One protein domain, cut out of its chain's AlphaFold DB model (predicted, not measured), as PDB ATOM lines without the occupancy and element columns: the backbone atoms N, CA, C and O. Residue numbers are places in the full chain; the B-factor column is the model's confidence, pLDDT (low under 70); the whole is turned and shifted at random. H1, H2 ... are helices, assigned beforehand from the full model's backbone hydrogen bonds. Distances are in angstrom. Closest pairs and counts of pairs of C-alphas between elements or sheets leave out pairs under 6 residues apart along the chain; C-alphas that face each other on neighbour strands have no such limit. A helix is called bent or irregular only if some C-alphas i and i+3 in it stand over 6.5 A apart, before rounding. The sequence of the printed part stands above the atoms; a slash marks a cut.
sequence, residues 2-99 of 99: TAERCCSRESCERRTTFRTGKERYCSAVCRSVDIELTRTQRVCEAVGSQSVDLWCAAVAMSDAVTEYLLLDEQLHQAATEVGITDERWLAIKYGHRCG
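This is residues 2 to 99 of the 99 residues of an uncharacterized protein of Mycolicibacterium hippocampi (UniProt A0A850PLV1). Two helices lie side by side as a long helical hairpin, H1 and the much longer H2, which runs on past H1; a short third helix, H3, folds back after the far end of H2. A looped stretch without named elements, residues 2 to 27, leads into H1. The printed part has 98 residues with three named helices, H1, H2 and H3 in chain order, and no named strand; its class is all helix. It is loose and elongated, with a radius of gyration of the C-alphas of 16.8 A and spans of 53 by 29 by 29 A.

The printed part begins at C-alpha 2, at (-88.007, -7.216, -3.309). H1, residues 28 to 47, begins at C-alpha 28, at (-91.109, -20.776, -19.201), and is 28.6 A long from first to last C-alpha. H2, residues 49 to 81, is 49.5 A long and irregular: C-alphas 50 and 53 are 7.6 A apart. H3, residues 86 to 94, is 11.9 A long and ends at C-alpha 94, at (-88.233, -33.429, -14.254).

H1 and H2 form a helical hairpin and touch, H2 with residues 50 to 65 alone; the closest C-alphas, of Cys 44 and Ser 51, are 5.0 A apart. They run opposite ways at a shallow tilt of 12 degrees. H2 and H3, also a helical hairpin, only just touch, with 3 pairs of C-alphas within 8 A, H2 with residues 76 to 80 alone; the closest C-alphas, of His 76 and Trp 89, are 7.3 A apart. They run opposite ways at a tilt of 38 degrees, only just steep. H1 and H3 are apart. Every O i to N i+4 pair is within hydrogen-bond range in H1 and H3, and 27 of 29 in H2.

The C-alphas of Gly 48 and Gly 83, the two farthest apart, are 52.9 A apart. The printed part has no cut, and the links H1 to H2 and H2 to H3 are tight. Residues 45 to 50, of which 45 to 47 belong to H1, stand free. Mean pLDDT of the printed part is 87.1; residues 2 to 5, 17 to 22 and 96 to 99 are under 70.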
ATOM      1  N   THR A   2     -87.795  -6.781  -1.922       48.56
ATOM      2  CA  THR A   2     -88.007  -7.216  -3.309       48.56
ATOM      3  C   THR A   2     -89.462  -6.929  -3.657       48.56
ATOM      4  O   THR A   2     -90.347  -7.438  -2.979       48.56
ATOM      5  N   ALA A   3     -89.713  -6.075  -4.651       52.41
ATOM      6  CA  ALA A   3     -91.066  -5.848  -5.143       52.41
ATOM      7  C   ALA A   3     -91.623  -7.181  -5.660       52.41
ATOM      8  O   ALA A   3     -91.067  -7.748  -6.603       52.41
ATOM      9  N   GLU A   4     -92.678  -7.690  -5.025       55.44
ATOM     10  CA  GLU A   4     -93.452  -8.798  -5.576       55.44
ATOM     11  C   GLU A   4     -94.020  -8.350  -6.922       55.44
ATOM     12  O   GLU A   4     -94.644  -7.294  -7.034       55.44
ATOM     13  N   ARG A   5     -93.748  -9.129  -7.967       69.69
ATOM     14  CA  ARG A   5     -94.313  -8.914  -9.297       69.69
ATOM     15  C   ARG A   5     -95.168 -10.121  -9.645       69.69
ATOM     16  O   ARG A   5     -94.734 -11.266  -9.496       69.69
ATOM     17  N   CYS A   6     -96.395  -9.859 -10.080       82.56
ATOM     18  CA  CYS A   6     -97.238 -10.881 -10.682       82.56
ATOM     19  C   CYS A   6     -96.658 -11.287 -12.038       82.56
ATOM     20  O   CYS A   6     -95.923 -10.525 -12.679       82.56
ATOM     21  N   CYS A   7     -96.982 -12.501 -12.470       88.00
ATOM     22  CA  CYS A   7     -96.698 -12.939 -13.825       88.00
ATOM     23  C   CYS A   7     -97.276 -11.933 -14.835       88.00
ATOM     24  O   CYS A   7     -98.402 -11.472 -14.698       88.00
ATOM     25  N   SER A   8     -96.495 -11.588 -15.858       88.94
ATOM     26  CA  SER A   8     -96.913 -10.664 -16.917       88.94
ATOM     27  C   SER A   8     -97.857 -11.303 -17.932       88.94
ATOM     28  O   SER A   8     -98.427 -10.569 -18.728       88.94
ATOM     29  N   ARG A   9     -97.993 -12.640 -17.944       91.12
ATOM     30  CA  ARG A   9     -98.969 -13.304 -18.817       91.12
ATOM     31  C   ARG A   9    -100.364 -12.985 -18.296       91.12
ATOM     32  O   ARG A   9    -100.635 -13.234 -17.119       91.12
ATOM     33  N   GLU A  10    -101.234 -12.523 -19.185       83.12
ATOM     34  CA  GLU A  10    -102.655 -12.346 -18.894       83.12
ATOM     35  C   GLU A  10    -103.256 -13.622 -18.271       83.12
ATOM     36  O   GLU A  10    -102.825 -14.749 -18.554       83.12
ATOM     37  N   SER A  11    -104.191 -13.435 -17.339       81.25
ATOM     38  CA  SER A  11    -104.857 -14.507 -16.584       81.25
ATOM     39  C   SER A  11    -103.943 -15.370 -15.694       81.25
ATOM     40  O   SER A  11    -104.377 -16.397 -15.182       81.25
ATOM     41  N   CYS A  12    -102.669 -15.005 -15.479       86.69
ATOM     42  CA  CYS A  12    -101.801 -15.677 -14.505       86.69
ATOM     43  C   CYS A  12    -101.609 -14.836 -13.239       86.69
ATOM     44  O   CYS A  12    -100.878 -13.850 -13.241       86.69
ATOM     45  N   GLU A  13    -102.180 -15.289 -12.127       84.94
ATOM     46  CA  GLU A  13    -102.079 -14.601 -10.830       84.94
ATOM     47  C   GLU A  13    -100.863 -15.044 -10.001       84.94
ATOM     48  O   GLU A  13    -100.603 -14.526  -8.912       84.94
ATOM     49  N   ARG A  14    -100.072 -15.998 -10.508       83.00
ATOM     50  CA  ARG A  14     -98.909 -16.519  -9.783       83.00
ATOM     51  C   ARG A  14     -97.819 -15.453  -9.662       83.00
ATOM     52  O   ARG A  14     -97.504 -14.729 -10.612       83.00
ATOM     53  N   ARG A  15     -97.185 -15.408  -8.491       82.50
ATOM     54  CA  ARG A  15     -96.031 -14.540  -8.221       82.50
ATOM     55  C   ARG A  15     -94.796 -15.038  -8.966       82.50
ATOM     56  O   ARG A  15     -94.568 -16.240  -9.088       82.50
ATOM     57  N   THR A  16     -93.956 -14.118  -9.429       77.06
ATOM     58  CA  THR A  16     -92.629 -14.477  -9.938       77.06
ATOM     59  C   THR A  16     -91.724 -14.811  -8.751       77.06
ATOM     60  O   THR A  16     -91.430 -13.939  -7.935       77.06
ATOM     61  N   THR A  17     -91.272 -16.060  -8.638       64.44
ATOM     62  CA  THR A  17     -90.429 -16.536  -7.521       64.44
ATOM     63  C   THR A  17     -88.947 -16.182  -7.682       64.44
ATOM     64  O   THR A  17     -88.130 -16.450  -6.799       64.44
ATOM     65  N   PHE A  18     -88.566 -15.559  -8.799       61.03
ATOM     66  CA  PHE A  18     -87.171 -15.305  -9.129       61.03
ATOM     67  C   PHE A  18     -86.584 -14.140  -8.328       61.03
ATOM     68  O   PHE A  18     -86.993 -12.982  -8.440       61.03
ATOM     69  N   ARG A  19     -85.535 -14.467  -7.563       51.75
ATOM     70  CA  ARG A  19     -84.808 -13.592  -6.624       51.75
ATOM     71  C   ARG A  19     -84.323 -12.261  -7.211       51.75
ATOM     72  O   ARG A  19     -84.063 -11.330  -6.460       51.75
ATOM     73  N   THR A  20     -84.151 -12.175  -8.528       57.66
ATOM     74  CA  THR A  20     -83.553 -11.009  -9.195       57.66
ATOM     75  C   THR A  20     -84.564  -9.911  -9.533       57.66
ATOM     76  O   THR A  20     -84.144  -8.819  -9.910       57.66
ATOM     77  N   GLY A  21     -85.879 -10.177  -9.445       56.66
ATOM     78  CA  GLY A  21     -86.938  -9.218  -9.803       56.66
ATOM     79  C   GLY A  21     -86.965  -8.799 -11.284       56.66
ATOM     80  O   GLY A  21     -87.745  -7.925 -11.668       56.66
ATOM     81  N   LYS A  22     -86.105  -9.397 -12.121       64.38
ATOM     82  CA  LYS A  22     -85.997  -9.120 -13.563       64.38
ATOM     83  C   LYS A  22     -86.923  -9.990 -14.404       64.38
ATOM     84  O   LYS A  22     -87.208  -9.644 -15.548       64.38
ATOM     85  N   GLU A  23     -87.369 -11.116 -13.863       73.38
ATOM     86  CA  GLU A  23     -88.176 -12.068 -14.611       73.38
ATOM     87  C   GLU A  23     -89.636 -11.641 -14.629       73.38
ATOM     88  O   GLU A  23     -90.233 -11.336 -13.602       73.38
ATOM     89  N   ARG A  24     -90.191 -11.573 -15.840       85.75
ATOM     90  CA  ARG A  24     -91.557 -11.112 -16.096       85.75
ATOM     91  C   ARG A  24     -92.595 -12.222 -15.976       85.75
ATOM     92  O   ARG A  24     -93.772 -11.921 -15.861       85.75
ATOM     93  N   TYR A  25     -92.186 -13.487 -16.017       89.19
ATOM     94  CA  TYR A  25     -93.091 -14.635 -16.064       89.19
ATOM     95  C   TYR A  25     -92.767 -15.604 -14.929       89.19
ATOM     96  O   TYR A  25     -91.603 -15.778 -14.583       89.19
ATOM     97  N   CYS A  26     -93.786 -16.251 -14.363       87.62
ATOM     98  CA  CYS A  26     -93.598 -17.237 -13.293       87.62
ATOM     99  C   CYS A  26     -93.022 -18.574 -13.797       87.62
ATOM    100  O   CYS A  26     -92.515 -19.361 -13.005       87.62
ATOM    101  N   SER A  27     -93.086 -18.840 -15.106       86.88
ATOM    102  CA  SER A  27     -92.554 -20.053 -15.728       86.88
ATOM    103  C   SER A  27     -92.215 -19.841 -17.208       86.88
ATOM    104  O   SER A  27     -92.716 -18.917 -17.859       86.88
ATOM    105  N   ALA A  28     -91.401 -20.742 -17.766       88.38
ATOM    106  CA  ALA A  28     -91.109 -20.776 -19.201       88.38
ATOM    107  C   ALA A  28     -92.368 -21.025 -20.056       88.38
ATOM    108  O   ALA A  28     -92.478 -20.494 -21.163       88.38
ATOM    109  N   VAL A  29     -93.338 -21.782 -19.530       91.69
ATOM    110  CA  VAL A  29     -94.616 -22.043 -20.208       91.69
ATOM    111  C   VAL A  29     -95.442 -20.761 -20.290       91.69
ATOM    112  O   VAL A  29     -95.884 -20.407 -21.377       91.69
ATOM    113  N   CYS A  30     -95.559 -19.993 -19.197       93.31
ATOM    114  CA  CYS A  30     -96.262 -18.704 -19.228       93.31
ATOM    115  C   CYS A  30     -95.643 -17.724 -20.228       93.31
ATOM    116  O   CYS A  30     -96.378 -17.052 -20.943       93.31
ATOM    117  N   ARG A  31     -94.307 -17.669 -20.309       93.12
ATOM    118  CA  ARG A  31     -93.617 -16.860 -21.323       93.12
ATOM    119  C   ARG A  31     -93.978 -17.301 -22.742       93.12
ATOM    120  O   ARG A  31     -94.181 -16.458 -23.605       93.12
ATOM    121  N   SER A  32     -94.013 -18.607 -22.988       94.75
ATOM    122  CA  SER A  32     -94.281 -19.156 -24.321       94.75
ATOM    123  C   SER A  32     -95.722 -18.885 -24.755       94.75
ATOM    124  O   SER A  32     -95.941 -18.410 -25.862       94.75
ATOM    125  N   VAL A  33     -96.689 -19.087 -23.856       96.06
ATOM    126  CA  VAL A  33     -98.105 -18.781 -24.109       96.06
ATOM    127  C   VAL A  33     -98.319 -17.297 -24.393       96.06
ATOM    128  O   VAL A  33     -99.012 -16.963 -25.344       96.06
ATOM    129  N   ASP A  34     -97.700 -16.403 -23.618       95.50
ATOM    130  CA  ASP A  34     -97.811 -14.952 -23.827       95.50
ATOM    131  C   ASP A  34     -97.299 -14.520 -25.213       95.50
ATOM    132  O   ASP A  34     -97.914 -13.706 -25.908       95.50
ATOM    133  N   ILE A  35     -96.183 -15.119 -25.648       95.69
ATOM    134  CA  ILE A  35     -95.622 -14.905 -26.985       95.69
ATOM    135  C   ILE A  35     -96.605 -15.375 -28.062       95.69
ATOM    136  O   ILE A  35     -96.839 -14.638 -29.021       95.69
ATOM    137  N   GLU A  36     -97.180 -16.570 -27.920       96.88
ATOM    138  CA  GLU A  36     -98.110 -17.118 -28.914       96.88
ATOM    139  C   GLU A  36     -99.444 -16.369 -28.957       96.88
ATOM    140  O   GLU A  36     -99.944 -16.105 -30.049       96.88
ATOM    141  N   LEU A  37     -99.976 -15.919 -27.817       96.31
ATOM    142  CA  LEU A  37    -101.133 -15.019 -27.779       96.31
ATOM    143  C   LEU A  37    -100.839 -13.717 -28.523       96.31
ATOM    144  O   LEU A  37    -101.589 -13.335 -29.419       96.31
ATOM    145  N   THR A  38     -99.704 -13.075 -28.226       96.31
ATOM    146  CA  THR A  38     -99.305 -11.819 -28.879       96.31
ATOM    147  C   THR A  38     -99.135 -11.996 -30.391       96.31
ATOM    148  O   THR A  38     -99.530 -11.135 -31.180       96.31
ATOM    149  N   ARG A  39     -98.523 -13.103 -30.828       96.62
ATOM    150  CA  ARG A  39     -98.368 -13.422 -32.255       96.62
ATOM    151  C   ARG A  39     -99.717 -13.667 -32.912       96.62
ATOM    152  O   ARG A  39     -99.972 -13.109 -33.976       96.62
ATOM    153  N   THR A  40    -100.571 -14.456 -32.267       97.38
ATOM    154  CA  THR A  40    -101.899 -14.790 -32.778       97.38
ATOM    155  C   THR A  40    -102.751 -13.541 -32.912       97.38
ATOM    156  O   THR A  40    -103.330 -13.337 -33.973       97.38
ATOM    157  N   GLN A  41    -102.747 -12.655 -31.913       96.00
ATOM    158  CA  GLN A  41    -103.439 -11.370 -31.976       96.00
ATOM    159  C   GLN A  41    -103.027 -10.577 -33.221       96.00
ATOM    160  O   GLN A  41    -103.884 -10.186 -34.006       96.00
ATOM    161  N   ARG A  42    -101.718 -10.411 -33.462       97.38
ATOM    162  CA  ARG A  42    -101.204  -9.678 -34.635       97.38
ATOM    163  C   ARG A  42    -101.647 -10.298 -35.960       97.38
ATOM    164  O   ARG A  42    -101.947  -9.578 -36.908       97.38
ATOM    165  N   VAL A  43    -101.672 -11.628 -36.041       96.38
ATOM    166  CA  VAL A  43    -102.173 -12.341 -37.226       96.38
ATOM    167  C   VAL A  43    -103.673 -12.105 -37.394       96.38
ATOM    168  O   VAL A  43    -104.120 -11.815 -38.500       96.38
ATOM    169  N   CYS A  44    -104.442 -12.175 -36.306       96.19
ATOM    170  CA  CYS A  44    -105.885 -11.971 -36.335       96.19
ATOM    171  C   CYS A  44    -106.254 -10.545 -36.759       96.19
ATOM    172  O   CYS A  44    -107.121 -10.357 -37.611       96.19
ATOM    173  N   GLU A  45    -105.539  -9.547 -36.237       95.19
ATOM    174  CA  GLU A  45    -105.674  -8.139 -36.619       95.19
ATOM    175  C   GLU A  45    -105.380  -7.911 -38.110       95.19
ATOM    176  O   GLU A  45    -106.057  -7.113 -38.753       95.19
ATOM    177  N   ALA A  46    -104.406  -8.630 -38.681       97.00
ATOM    178  CA  ALA A  46    -104.039  -8.500 -40.091       97.00
ATOM    179  C   ALA A  46    -104.991  -9.238 -41.054       97.00
ATOM    180  O   ALA A  46    -105.237  -8.760 -42.159       97.00
ATOM    181  N   VAL A  47    -105.501 -10.412 -40.662       95.50
ATOM    182  CA  VAL A  47    -106.338 -11.278 -41.517       95.50
ATOM    183  C   VAL A  47    -107.830 -10.938 -41.405       95.50
ATOM    184  O   VAL A  47    -108.590 -11.152 -42.351       95.50
ATOM    185  N   GLY A  48    -108.273 -10.390 -40.272       88.38
ATOM    186  CA  GLY A  48    -109.675 -10.053 -40.029       88.38
ATOM    187  C   GLY A  48    -110.521 -11.269 -39.642       88.38
ATOM    188  O   GLY A  48    -110.035 -12.220 -39.032       88.38
ATOM    189  N   SER A  49    -111.813 -11.257 -39.974       83.62
ATOM    190  CA  SER A  49    -112.832 -12.167 -39.413       83.62
ATOM    191  C   SER A  49    -112.610 -13.670 -39.639       83.62
ATOM    192  O   SER A  49    -113.190 -14.474 -38.917       83.62
ATOM    193  N   GLN A  50    -111.756 -14.077 -40.581       87.31
ATOM    194  CA  GLN A  50    -111.413 -15.492 -40.802       87.31
ATOM    195  C   GLN A  50    -110.497 -16.076 -39.711       87.31
ATOM    196  O   GLN A  50    -110.234 -17.273 -39.696       87.31
ATOM    197  N   SER A  51    -109.994 -15.240 -38.802       93.50
ATOM    198  CA  SER A  51    -109.036 -15.625 -37.763       93.50
ATOM    199  C   SER A  51    -109.663 -15.973 -36.406       93.50
ATOM    200  O   SER A  51    -108.939 -16.334 -35.479       93.50
ATOM    201  N   VAL A  52    -110.996 -15.897 -36.284       93.31
ATOM    202  CA  VAL A  52    -111.723 -16.101 -35.015       93.31
ATOM    203  C   VAL A  52    -111.402 -17.456 -34.388       93.31
ATOM    204  O   VAL A  52    -111.071 -17.507 -33.208       93.31
ATOM    205  N   ASP A  53    -111.413 -18.534 -35.174       97.19
ATOM    206  CA  ASP A  53    -111.141 -19.882 -34.659       97.19
ATOM    207  C   ASP A  53    -109.718 -20.008 -34.099       97.19
ATOM    208  O   ASP A  53    -109.502 -20.631 -33.058       97.19
ATOM    209  N   LEU A  54    -108.741 -19.369 -34.755       96.69
ATOM    210  CA  LEU A  54    -107.357 -19.354 -34.289       96.69
ATOM    211  C   LEU A  54    -107.224 -18.560 -32.983       96.69
ATOM    212  O   LEU A  54    -106.546 -19.015 -32.061       96.69
ATOM    213  N   TRP A  55    -107.891 -17.407 -32.880       96.88
ATOM    214  CA  TRP A  55    -107.920 -16.631 -31.641       96.88
ATOM    215  C   TRP A  55    -108.550 -17.426 -30.491       96.88
ATOM    216  O   TRP A  55    -107.964 -17.516 -29.413       96.88
ATOM    217  N   CYS A  56    -109.696 -18.073 -30.730       96.94
ATOM    218  CA  CYS A  56    -110.355 -18.928 -29.743       96.94
ATOM    219  C   CYS A  56    -109.450 -20.076 -29.281       96.94
ATOM    220  O   CYS A  56    -109.360 -20.334 -28.082       96.94
ATOM    221  N   ALA A  57    -108.737 -20.730 -30.202       97.75
ATOM    222  CA  ALA A  57    -107.784 -21.781 -29.855       97.75
ATOM    223  C   ALA A  57    -106.619 -21.254 -28.998       97.75
ATOM    224  O   ALA A  57    -106.213 -21.908 -28.036       97.75
ATOM    225  N   ALA A  58    -106.100 -20.060 -29.304       96.56
ATOM    226  CA  ALA A  58    -105.020 -19.447 -28.535       96.56
ATOM    227  C   ALA A  58    -105.459 -19.060 -27.111       96.56
ATOM    228  O   ALA A  58    -104.719 -19.308 -26.154       96.56
ATOM    229  N   VAL A  59    -106.672 -18.519 -26.951       96.12
ATOM    230  CA  VAL A  59    -107.260 -18.227 -25.632       96.12
ATOM    231  C   VAL A  59    -107.484 -19.515 -24.841       96.12
ATOM    232  O   VAL A  59    -107.010 -19.616 -23.711       96.12
ATOM    233  N   ALA A  60    -108.088 -20.540 -25.453       97.38
ATOM    234  CA  ALA A  60    -108.317 -21.831 -24.802       97.38
ATOM    235  C   ALA A  60    -107.008 -22.489 -24.326       97.38
ATOM    236  O   ALA A  60    -106.948 -23.043 -23.230       97.38
ATOM    237  N   MET A  61    -105.929 -22.385 -25.112       96.38
ATOM    238  CA  MET A  61    -104.594 -22.815 -24.687       96.38
ATOM    239  C   MET A  61    -104.106 -22.029 -23.461       96.38
ATOM    240  O   MET A  61    -103.521 -22.617 -22.548       96.38
ATOM    241  N   SER A  62    -104.318 -20.712 -23.425       95.62
ATOM    242  CA  SER A  62    -103.919 -19.891 -22.279       95.62
ATOM    243  C   SER A  62    -104.655 -20.291 -21.005       95.62
ATOM    244  O   SER A  62    -104.009 -20.479 -19.966       95.62
ATOM    245  N   ASP A  63    -105.966 -20.490 -21.100       95.25
ATOM    246  CA  ASP A  63    -106.815 -20.899 -19.983       95.25
ATOM    247  C   ASP A  63    -106.418 -22.283 -19.464       95.25
ATOM    248  O   ASP A  63    -106.181 -22.445 -18.266       95.25
ATOM    249  N   ALA A  64    -106.203 -23.248 -20.364       96.00
ATOM    250  CA  ALA A  64    -105.735 -24.584 -20.001       96.00
ATOM    251  C   ALA A  64    -104.377 -24.551 -19.279       96.00
ATOM    252  O   ALA A  64    -104.149 -25.296 -18.326       96.00
ATOM    253  N   VAL A  65    -103.461 -23.662 -19.683       95.31
ATOM    254  CA  VAL A  65    -102.183 -23.482 -18.975       95.31
ATOM    255  C   VAL A  65    -102.383 -22.846 -17.599       95.31
ATOM    256  O   VAL A  65    -101.667 -23.206 -16.664       95.31
ATOM    257  N   THR A  66    -103.337 -21.922 -17.445       93.25
ATOM    258  CA  THR A  66    -103.700 -21.376 -16.126       93.25
ATOM    259  C   THR A  66    -104.166 -22.490 -15.197       93.25
ATOM    260  O   THR A  66    -103.620 -22.640 -14.105       93.25
ATOM    261  N   GLU A  67    -105.123 -23.293 -15.657       94.50
ATOM    262  CA  GLU A  67    -105.684 -24.411 -14.900       94.50
ATOM    263  C   GLU A  67    -104.608 -25.438 -14.537       94.50
ATOM    264  O   GLU A  67    -104.448 -25.781 -13.365       94.50
ATOM    265  N   TYR A  68    -103.795 -25.854 -15.511       93.88
ATOM    266  CA  TYR A  68    -102.683 -26.775 -15.285       93.88
ATOM    267  C   TYR A  68    -101.737 -26.281 -14.183       93.88
ATOM    268  O   TYR A  68    -101.368 -27.046 -13.295       93.88
ATOM    269  N   LEU A  69    -101.344 -25.002 -14.215       90.88
ATOM    270  CA  LEU A  69    -100.413 -24.446 -13.232       90.88
ATOM    271  C   LEU A  69    -101.016 -24.337 -11.830       90.88
ATOM    272  O   LEU A  69    -100.255 -24.423 -10.866       90.88
ATOM    273  N   LEU A  70    -102.329 -24.127 -11.715       90.88
ATOM    274  CA  LEU A  70    -103.038 -24.139 -10.435       90.88
ATOM    275  C   LEU A  70    -103.109 -25.558  -9.865       90.88
ATOM    276  O   LEU A  70    -102.774 -25.767  -8.702       90.88
ATOM    277  N   LEU A  71    -103.483 -26.536 -10.691       94.19
ATOM    278  CA  LEU A  71    -103.553 -27.941 -10.285       94.19
ATOM    279  C   LEU A  71    -102.177 -28.491  -9.886       94.19
ATOM    280  O   LEU A  71    -102.054 -29.188  -8.883       94.19
ATOM    281  N   ASP A  72    -101.129 -28.143 -10.634       92.31
ATOM    282  CA  ASP A  72     -99.746 -28.516 -10.323       92.31
ATOM    283  C   ASP A  72     -99.272 -27.935  -8.979       92.31
ATOM    284  O   ASP A  72     -98.592 -28.617  -8.214       92.31
ATOM    285  N   GLU A  73     -99.662 -26.698  -8.655       89.88
ATOM    286  CA  GLU A  73     -99.363 -26.068  -7.363       89.88
ATOM    287  C   GLU A  73    -100.119 -26.731  -6.209       89.88
ATOM    288  O   GLU A  73     -99.516 -27.054  -5.186       89.88
ATOM    289  N   GLN A  74    -101.413 -27.004  -6.393       93.62
ATOM    290  CA  GLN A  74    -102.224 -27.720  -5.406       93.62
ATOM    291  C   GLN A  74    -101.665 -29.121  -5.132       93.62
ATOM    292  O   GLN A  74    -101.578 -29.544  -3.979       93.62
ATOM    293  N   LEU A  75    -101.233 -29.833  -6.177       95.38
ATOM    294  CA  LEU A  75    -100.659 -31.167  -6.032       95.38
ATOM    295  C   LEU A  75     -99.284 -31.132  -5.354       95.38
ATOM    296  O   LEU A  75     -98.991 -32.004  -4.536       95.38
ATOM    297  N   HIS A  76     -98.454 -30.124  -5.641       93.62
ATOM    298  CA  HIS A  76     -97.185 -29.920  -4.933       93.62
ATOM    299  C   HIS A  76     -97.412 -29.628  -3.443       93.62
ATOM    300  O   HIS A  76     -96.718 -30.189  -2.592       93.62
ATOM    301  N   GLN A  77     -98.418 -28.817  -3.110       93.69
ATOM    302  CA  GLN A  77     -98.787 -28.566  -1.719       93.69
ATOM    303  C   GLN A  77     -99.230 -29.860  -1.018       93.69
ATOM    304  O   GLN A  77     -98.683 -30.199   0.032       93.69
ATOM    305  N   ALA A  78    -100.127 -30.636  -1.631       96.56
ATOM    306  CA  ALA A  78    -100.569 -31.922  -1.089       96.56
ATOM    307  C   ALA A  78     -99.408 -32.926  -0.929       96.56
ATOM    308  O   ALA A  78     -99.336 -33.657   0.057       96.56
ATOM    309  N   ALA A  79     -98.457 -32.944  -1.870       94.94
ATOM    310  CA  ALA A  79     -97.247 -33.760  -1.780       94.94
ATOM    311  C   ALA A  79     -96.377 -33.363  -0.571       94.94
ATOM    312  O   ALA A  79     -95.868 -34.227   0.146       94.94
ATOM    313  N   THR A  80     -96.246 -32.060  -0.319       95.44
ATOM    314  CA  THR A  80     -95.507 -31.527   0.834       95.44
ATOM    315  C   THR A  80     -96.162 -31.941   2.153       95.44
ATOM    316  O   THR A  80     -95.470 -32.350   3.084       95.44
ATOM    317  N   GLU A  81     -97.496 -31.912   2.223       96.19
ATOM    318  CA  GLU A  81     -98.267 -32.320   3.408       96.19
ATOM    319  C   GLU A  81     -98.074 -33.805   3.771       96.19
ATOM    320  O   GLU A  81     -98.124 -34.159   4.948       96.19
ATOM    321  N   VAL A  82     -97.775 -34.669   2.792       96.75
ATOM    322  CA  VAL A  82     -97.457 -36.095   3.015       96.75
ATOM    323  C   VAL A  82     -95.952 -36.381   3.138       96.75
ATOM    324  O   VAL A  82     -95.536 -37.540   3.137       96.75
ATOM    325  N   GLY A  83     -95.122 -35.341   3.261       96.69
ATOM    326  CA  GLY A  83     -93.688 -35.456   3.536       96.69
ATOM    327  C   GLY A  83     -92.784 -35.597   2.306       96.69
ATOM    328  O   GLY A  83     -91.604 -35.920   2.457       96.69
ATOM    329  N   ILE A  84     -93.288 -35.355   1.091       96.00
ATOM    330  CA  ILE A  84     -92.437 -35.272  -0.105       96.00
ATOM    331  C   ILE A  84     -91.704 -33.928  -0.082       96.00
ATOM    332  O   ILE A  84     -92.323 -32.870  -0.079       96.00
ATOM    333  N   THR A  85     -90.371 -33.968  -0.084       95.00
ATOM    334  CA  THR A  85     -89.541 -32.758  -0.132       95.00
ATOM    335  C   THR A  85     -89.548 -32.125  -1.522       95.00
ATOM    336  O   THR A  85     -89.730 -32.819  -2.526       95.00
ATOM    337  N   ASP A  86     -89.243 -30.827  -1.602       90.25
ATOM    338  CA  ASP A  86     -89.095 -30.117  -2.880       90.25
ATOM    339  C   ASP A  86     -88.087 -30.800  -3.811       90.25
ATOM    340  O   ASP A  86     -88.351 -30.972  -4.996       90.25
ATOM    341  N   GLU A  87     -86.950 -31.262  -3.287       91.94
ATOM    342  CA  GLU A  87     -85.948 -31.992  -4.076       91.94
ATOM    343  C   GLU A  87     -86.526 -33.269  -4.695       91.94
ATOM    344  O   GLU A  87     -86.321 -33.548  -5.880       91.94
ATOM    345  N   ARG A  88     -87.291 -34.038  -3.909       93.31
ATOM    346  CA  ARG A  88     -87.937 -35.268  -4.377       93.31
ATOM    347  C   ARG A  88     -89.037 -34.960  -5.389       93.31
ATOM    348  O   ARG A  88     -89.129 -35.654  -6.400       93.31
ATOM    349  N   TRP A  89     -89.830 -33.920  -5.150       92.62
ATOM    350  CA  TRP A  89     -90.847 -33.435  -6.078       92.62
ATOM    351  C   TRP A  89     -90.235 -33.037  -7.426       92.62
ATOM    352  O   TRP A  89     -90.683 -33.500  -8.475       92.62
ATOM    353  N   LEU A  90     -89.152 -32.256  -7.412       89.94
ATOM    354  CA  LEU A  90     -88.424 -31.856  -8.617       89.94
ATOM    355  C   LEU A  90     -87.845 -33.069  -9.360       89.94
ATOM    356  O   LEU A  90     -87.904 -33.108 -10.590       89.94
ATOM    357  N   ALA A  91     -87.328 -34.066  -8.637       91.81
ATOM    358  CA  ALA A  91     -86.827 -35.306  -9.228       91.81
ATOM    359  C   ALA A  91     -87.934 -36.148  -9.883       91.81
ATOM    360  O   ALA A  91     -87.691 -36.761 -10.920       91.81
ATOM    361  N   ILE A  92     -89.144 -36.168  -9.312       91.44
ATOM    362  CA  ILE A  92     -90.319 -36.798  -9.936       91.44
ATOM    363  C   ILE A  92     -90.710 -36.020 -11.198       91.44
ATOM    364  O   ILE A  92     -90.844 -36.601 -12.270       91.44
ATOM    365  N   LYS A  93     -90.853 -34.696 -11.079       88.44
ATOM    366  CA  LYS A  93     -91.396 -33.826 -12.129       88.44
ATOM    367  C   LYS A  93     -90.505 -33.712 -13.361       88.44
ATOM    368  O   LYS A  93     -91.004 -33.666 -14.480       88.44
ATOM    369  N   TYR A  94     -89.193 -33.631 -13.166       86.19
ATOM    370  CA  TYR A  94     -88.233 -33.429 -14.254       86.19
ATOM    371  C   TYR A  94     -87.433 -34.688 -14.595       86.19
ATOM    372  O   TYR A  94     -86.552 -34.630 -15.454       86.19
ATOM    373  N   GLY A  95     -87.721 -35.804 -13.920       86.19
ATOM    374  CA  GLY A  95     -86.875 -36.989 -13.931       86.19
ATOM    375  C   GLY A  95     -85.519 -36.744 -13.259       86.19
ATOM    376  O   GLY A  95     -85.141 -35.621 -12.909       86.19
ATOM    377  N   HIS A  96     -84.738 -37.811 -13.091       68.00
ATOM    378  CA  HIS A  96     -83.310 -37.661 -12.822       68.00
ATOM    379  C   HIS A  96     -82.642 -37.108 -14.077       68.00
ATOM    380  O   HIS A  96     -82.408 -37.837 -15.039       68.00
ATOM    381  N   ARG A  97     -82.335 -35.809 -14.081       55.56
ATOM    382  CA  ARG A  97     -81.403 -35.261 -15.064       55.56
ATOM    383  C   ARG A  97     -80.040 -35.864 -14.748       55.56
ATOM    384  O   ARG A  97     -79.480 -35.581 -13.692       55.56
ATOM    385  N   CYS A  98     -79.542 -36.728 -15.624       46.72
ATOM    386  CA  CYS A  98     -78.127 -37.071 -15.630       46.72
ATOM    387  C   CYS A  98     -77.352 -35.751 -15.779       46.72
ATOM    388  O   CYS A  98     -77.654 -34.980 -16.692       46.72
ATOM    389  N   GLY A  99     -76.472 -35.461 -14.818       42.53
ATOM    390  CA  GLY A  99     -75.578 -34.302 -14.859       42.53
ATOM    391  C   GLY A  99     -74.548 -34.414 -15.968       42.53
ATOM    392  O   GLY A  99     -74.182 -35.563 -16.305       42.53
TER     393      GLY A  99